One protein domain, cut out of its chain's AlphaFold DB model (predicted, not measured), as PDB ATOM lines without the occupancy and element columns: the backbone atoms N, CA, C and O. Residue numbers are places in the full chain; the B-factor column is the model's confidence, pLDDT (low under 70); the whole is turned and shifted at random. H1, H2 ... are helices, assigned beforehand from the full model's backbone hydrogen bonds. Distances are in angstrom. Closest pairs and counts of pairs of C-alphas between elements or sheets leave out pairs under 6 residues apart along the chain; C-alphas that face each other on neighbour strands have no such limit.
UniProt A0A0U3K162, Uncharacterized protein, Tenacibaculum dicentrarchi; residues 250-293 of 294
ATOM      1  N   ASN A 250      21.779  30.060 -43.579       90.25
ATOM      2  CA  ASN A 250      23.073  30.027 -44.274       90.25
ATOM      3  C   ASN A 250      23.672  31.424 -44.503       90.25
ATOM      4  O   ASN A 250      24.868  31.548 -44.747       90.25
ATOM      5  N   GLU A 251      22.849  32.473 -44.433       90.62
ATOM      6  CA  GLU A 251      23.255  33.849 -44.716       90.62
ATOM      7  C   GLU A 251      22.724  34.823 -43.661       90.62
ATOM      8  O   GLU A 251      21.621  34.675 -43.120       90.62
ATOM      9  N   VAL A 252      23.522  35.856 -43.385       88.19
ATOM     10  CA  VAL A 252      23.146  36.961 -42.501       88.19
ATOM     11  C   VAL A 252      22.168  37.877 -43.230       88.19
ATOM     12  O   VAL A 252      22.451  38.372 -44.318       88.19
ATOM     13  N   LYS A 253      21.013  38.141 -42.612       87.19
ATOM     14  CA  LYS A 253      20.040  39.092 -43.162       87.19
ATOM     15  C   LYS A 253      20.545  40.526 -42.983       87.19
ATOM     16  O   LYS A 253      21.015  40.895 -41.907       87.19
ATOM     17  N   ASN A 254      20.353  41.359 -44.005       79.44
ATOM     18  CA  ASN A 254      20.575  42.801 -43.892       79.44
ATOM     19  C   ASN A 254      19.704  43.380 -42.761       79.44
ATOM     20  O   ASN A 254      18.507  43.095 -42.692       79.44
ATOM     21  N   ASN A 255      20.303  44.197 -41.889       83.62
ATOM     22  CA  ASN A 255      19.665  44.806 -40.711       83.62
ATOM     23  C   ASN A 255      19.163  43.815 -39.643       83.62
ATOM     24  O   ASN A 255      18.177  44.089 -38.952       83.62
ATOM     25  N   GLU A 256      19.815  42.662 -39.481       87.00
ATOM     26  CA  GLU A 256      19.494  41.784 -38.357       87.00
ATOM     27  C   GLU A 256      19.816  42.418 -36.992       87.00
ATOM     28  O   GLU A 256      20.699  43.265 -36.849       87.00
ATOM     29  N   LYS A 257      19.086  41.998 -35.954       86.69
ATOM     30  CA  LYS A 257      19.305  42.483 -34.588       86.69
ATOM     31  C   LYS A 257      20.622  41.930 -34.045       86.69
ATOM     32  O   LYS A 257      20.932  40.761 -34.260       86.69
ATOM     33  N   TRP A 258      21.333  42.724 -33.240       88.00
ATOM     34  CA  TRP A 258      22.597  42.317 -32.603       88.00
ATOM     35  C   TRP A 258      22.491  40.988 -31.828       88.00
ATOM     36  O   TRP A 258      23.452  40.223 -31.771       88.00
ATOM     37  N   PHE A 259      21.315  40.685 -31.269       87.75
ATOM     38  CA  PHE A 259      21.056  39.453 -30.525       87.75
ATOM     39  C   PHE A 259      21.167  38.187 -31.389       87.75
ATOM     40  O   PHE A 259      21.612  37.157 -30.891       87.75
ATOM     41  N   ASN A 260      20.867  38.257 -32.692       91.31
ATOM     42  CA  ASN A 260      21.038  37.113 -33.593       91.31
ATOM     43  C   ASN A 260      22.502  36.648 -33.613       91.31
ATOM     44  O   ASN A 260      22.789  35.454 -33.590       91.31
ATOM     45  N   ASN A 261      23.445  37.593 -33.581       91.62
ATOM     46  CA  ASN A 261      24.868  37.288 -33.476       91.62
ATOM     47  C   ASN A 261      25.231  36.683 -32.108       91.62
ATOM     48  O   ASN A 261      26.043  35.763 -32.036       91.62
ATOM     49  N   ALA A 262      24.618  37.160 -31.019       93.19
ATOM     50  CA  ALA A 262      24.814  36.578 -29.689       93.19
ATOM     51  C   ALA A 262      24.323  35.119 -29.622       93.19
ATOM     52  O   ALA A 262      25.052  34.270 -29.113       93.19
ATOM     53  N   LEU A 263      23.158  34.811 -30.210       93.75
ATOM     54  CA  LEU A 263      22.643  33.443 -30.343       93.75
ATOM     55  C   LEU A 263      23.613  32.536 -31.102       93.75
ATOM     56  O   LEU A 263      23.922  31.445 -30.631       93.75
ATOM     57  N   ARG A 264      24.140  32.992 -32.245       95.06
ATOM     58  CA  ARG A 264      25.114  32.213 -33.028       95.06
ATOM     59  C   ARG A 264      26.404  31.967 -32.248       95.06
ATOM     60  O   ARG A 264      26.881  30.838 -32.213       95.06
ATOM     61  N   LYS A 265      26.936  32.983 -31.559       96.38
ATOM     62  CA  LYS A 265      28.116  32.827 -30.688       96.38
ATOM     63  C   LYS A 265      27.867  31.839 -29.550       96.38
ATOM     64  O   LYS A 265      28.748  31.039 -29.249       96.38
ATOM     65  N   PHE A 266      26.692  31.894 -28.920       96.88
ATOM     66  CA  PHE A 266      26.301  30.927 -27.898       96.88
ATOM     67  C   PHE A 266      26.225  29.510 -28.476       96.88
ATOM     68  O   PHE A 266      26.812  28.601 -27.901       96.88
ATOM     69  N   ALA A 267      25.577  29.334 -29.632       96.75
ATOM     70  CA  ALA A 267      25.444  28.039 -30.294       96.75
ATOM     71  C   ALA A 267      26.806  27.426 -30.647       96.75
ATOM     72  O   ALA A 267      27.035  26.262 -30.340       96.75
ATOM     73  N   VAL A 268      27.736  28.214 -31.204       97.44
ATOM     74  CA  VAL A 268      29.110  27.759 -31.483       97.44
ATOM     75  C   VAL A 268      29.810  27.317 -30.199       97.44
ATOM     76  O   VAL A 268      30.291  26.194 -30.134       97.44
ATOM     77  N   LYS A 269      29.787  28.137 -29.140       97.88
ATOM     78  CA  LYS A 269      30.399  27.774 -27.849       97.88
ATOM     79  C   LYS A 269      29.779  26.527 -27.224       97.88
ATOM     80  O   LYS A 269      30.480  25.732 -26.604       97.88
ATOM     81  N   PHE A 270      28.464  26.367 -27.357       96.81
ATOM     82  CA  PHE A 270      27.759  25.188 -26.873       96.81
ATOM     83  C   PHE A 270      28.151  23.938 -27.667       96.81
ATOM     84  O   PHE A 270      28.378  22.896 -27.059       96.81
ATOM     85  N   LEU A 271      28.279  24.045 -28.995       96.31
ATOM     86  CA  LEU A 271      28.757  22.959 -29.851       96.31
ATOM     87  C   LEU A 271      30.196  22.574 -29.501       96.31
ATOM     88  O   LEU A 271      30.422  21.409 -29.191       96.31
ATOM     89  N   GLU A 272      31.111  23.545 -29.425       97.56
ATOM     90  CA  GLU A 272      32.510  23.345 -29.015       97.56
ATOM     91  C   GLU A 272      32.597  22.631 -27.658       97.56
ATOM     92  O   GLU A 272      33.314  21.644 -27.515       97.56
ATOM     93  N   TYR A 273      31.820  23.072 -26.662       97.31
ATOM     94  CA  TYR A 273      31.741  22.384 -25.371       97.31
ATOM     95  C   TYR A 273      31.191  20.964 -25.519       97.31
ATOM     96  O   TYR A 273      31.773  20.021 -24.985       97.31
ATOM     97  N   SER A 274      30.100  20.783 -26.265       95.94
ATOM     98  CA  SER A 274      29.487  19.469 -26.455       95.94
ATOM     99  C   SER A 274      30.431  18.481 -27.142       95.94
ATOM    100  O   SER A 274      30.399  17.297 -26.829       95.94
ATOM    101  N   GLU A 275      31.297  18.941 -28.044       95.81
ATOM    102  CA  GLU A 275      32.284  18.109 -28.736       95.81
ATOM    103  C   GLU A 275      33.354  17.550 -27.788       95.81
ATOM    104  O   GLU A 275      33.881  16.472 -28.051       95.81
ATOM    105  N   THR A 276      33.605  18.210 -26.650       96.69
ATOM    106  CA  THR A 276      34.507  17.697 -25.599       96.69
ATOM    107  C   THR A 276      33.902  16.571 -24.754       96.69
ATOM    108  O   THR A 276      34.624  15.895 -24.025       96.69
ATOM    109  N   LEU A 277      32.586  16.358 -24.840       97.06
ATOM    110  CA  LEU A 277      31.852  15.405 -24.011       97.06
ATOM    111  C   LEU A 277      31.745  14.024 -24.668       97.06
ATOM    112  O   LEU A 277      31.536  13.903 -25.882       97.06
ATOM    113  N   SER A 278      31.779  12.968 -23.849       97.12
ATOM    114  CA  SER A 278      31.447  11.619 -24.312       97.12
ATOM    115  C   SER A 278      29.956  11.496 -24.659       97.12
ATOM    116  O   SER A 278      29.128  12.329 -24.285       97.12
ATOM    117  N   ASN A 279      29.565  10.425 -25.358       95.94
ATOM    118  CA  ASN A 279      28.147  10.175 -25.655       95.94
ATOM    119  C   ASN A 279      27.292   9.990 -24.388       95.94
ATOM    120  O   ASN A 279      26.104  10.315 -24.406       95.94
ATOM    121  N   ILE A 280      27.889   9.482 -23.304       96.38
ATOM    122  CA  ILE A 280      27.214   9.324 -22.010       96.38
ATOM    123  C   ILE A 280      26.980  10.709 -21.399       96.38
ATOM    124  O   ILE A 280      25.833  11.063 -21.125       96.38
ATOM    125  N   ASP A 281      28.023  11.537 -21.330       96.12
ATOM    126  CA  ASP A 281      27.947  12.889 -20.761       96.12
ATOM    127  C   ASP A 281      26.996  13.799 -21.555       96.12
ATOM    128  O   ASP A 281      26.250  14.588 -20.978       96.12
ATOM    129  N   LYS A 282      26.949  13.661 -22.888       96.06
ATOM    130  CA  LYS A 282      25.969  14.367 -23.738       96.06
ATOM    131  C   LYS A 282      24.530  14.013 -23.365       96.06
ATOM    132  O   LYS A 282      23.662  14.889 -23.345       96.06
ATOM    133  N   LYS A 283      24.260  12.733 -23.087       95.81
ATOM    134  CA  LYS A 283      22.929  12.265 -22.682       95.81
ATOM    135  C   LYS A 283      22.570  12.788 -21.293       95.81
ATOM    136  O   LYS A 283      21.449  13.257 -21.106       95.81
ATOM    137  N   GLU A 284      23.513  12.761 -20.356       96.50
ATOM    138  CA  GLU A 284      23.327  13.328 -19.016       96.50
ATOM    139  C   GLU A 284      23.072  14.834 -19.064       96.50
ATOM    140  O   GLU A 284      22.124  15.311 -18.442       96.50
ATOM    141  N   LEU A 285      23.839  15.579 -19.867       96.06
ATOM    142  CA  LEU A 285      23.628  17.009 -20.073       96.06
ATOM    143  C   LEU A 285      22.231  17.293 -20.634       96.06
ATOM    144  O   LEU A 285      21.550  18.185 -20.137       96.06
ATOM    145  N   LYS A 286      21.781  16.529 -21.637       95.12
ATOM    146  CA  LYS A 286      20.436  16.689 -22.209       95.12
ATOM    147  C   LYS A 286      19.343  16.443 -21.168       95.12
ATOM    148  O   LYS A 286      18.412  17.237 -21.086       95.12
ATOM    149  N   ASN A 287      19.461  15.375 -20.379       95.44
ATOM    150  CA  ASN A 287      18.503  15.078 -19.313       95.44
ATOM    151  C   ASN A 287      18.485  16.200 -18.272       95.44
ATOM    152  O   ASN A 287      17.430  16.757 -18.004       95.44
ATOM    153  N   LYS A 288      19.663  16.628 -17.802       96.06
ATOM    154  CA  LYS A 288      19.798  17.749 -16.867       96.06
ATOM    155  C   LYS A 288      19.155  19.029 -17.401       96.06
ATOM    156  O   LYS A 288      18.508  19.740 -16.645       96.06
ATOM    157  N   LEU A 289      19.353  19.358 -18.679       94.56
ATOM    158  CA  LEU A 289      18.735  20.540 -19.284       94.56
ATOM    159  C   LEU A 289      17.212  20.405 -19.344       94.56
ATOM    160  O   LEU A 289      16.528  21.355 -18.982       94.56
ATOM    161  N   ASN A 290      16.690  19.241 -19.737       92.81
ATOM    162  CA  ASN A 290      15.248  18.980 -19.744       92.81
ATOM    163  C   ASN A 290      14.635  19.095 -18.342       92.81
ATOM    164  O   ASN A 290      13.572  19.686 -18.204       92.81
ATOM    165  N   ASP A 291      15.327  18.603 -17.311       93.75
ATOM    166  CA  ASP A 291      14.873  18.679 -15.917       93.75
ATOM    167  C   ASP A 291      14.881  20.119 -15.366       93.75
ATOM    168  O   ASP A 291      14.188  20.426 -14.396       93.75
ATOM    169  N   LEU A 292      15.682  21.012 -15.960       92.56
ATOM    170  CA  LEU A 292      15.772  22.424 -15.572       92.56
ATOM    171  C   LEU A 292      14.766  23.327 -16.305       92.56
ATOM    172  O   LEU A 292      14.583  24.476 -15.889       92.56
ATOM    173  N   ILE A 293      14.134  22.843 -17.377       90.19
ATOM    174  CA  ILE A 293      13.042  23.551 -18.054       90.19
ATOM    175  C   ILE A 293      11.797  23.456 -17.163       90.19
ATOM    176  O   ILE A 293      11.466  22.385 -16.661       90.19
TER     177      ILE A 293
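Overview. This is residues 250 to 293 of the 294 residues of an uncharacterized protein of Tenacibaculum dicentrarchi (UniProt A0A0U3K162). Two helices meet near their ends as an open V, the longer H1 making one arm and H2 the other, with a tight turn at the point. Residues 250 to 257 form a hook before the far end of H1. The printed part has 44 residues, with two named helices, H1 then H2, and no named strand; the class is all helix. It is only just extended, close to loose, with a radius of gyration of the C-alphas of 14.1 A, and spans 40 by 23 by 14 A.

Along the chain. H1, residues 258 to 275, is 26.4 A long and begins with C-alpha 258 at (22.597, 42.317, -32.603). H2, residues 279 to 292, is 20.1 A long and ends with C-alpha 292 at (15.772, 22.424, -15.572).

Arrangement. H1 and H2 are close but not clearly touching; their closest C-alphas, of Ser 274 and Lys 282, are 6.8 A apart. They run opposite ways at a steep tilt of 44 degrees. In H1 and H2 every O i to N i+4 pair is within hydrogen-bond range.

Size, cuts and confidence. The C-alphas farthest apart, of Asn 255 and Ile 280, are 40.8 A apart. The printed part has no cut, and no printed residue is under 70 in pLDDT.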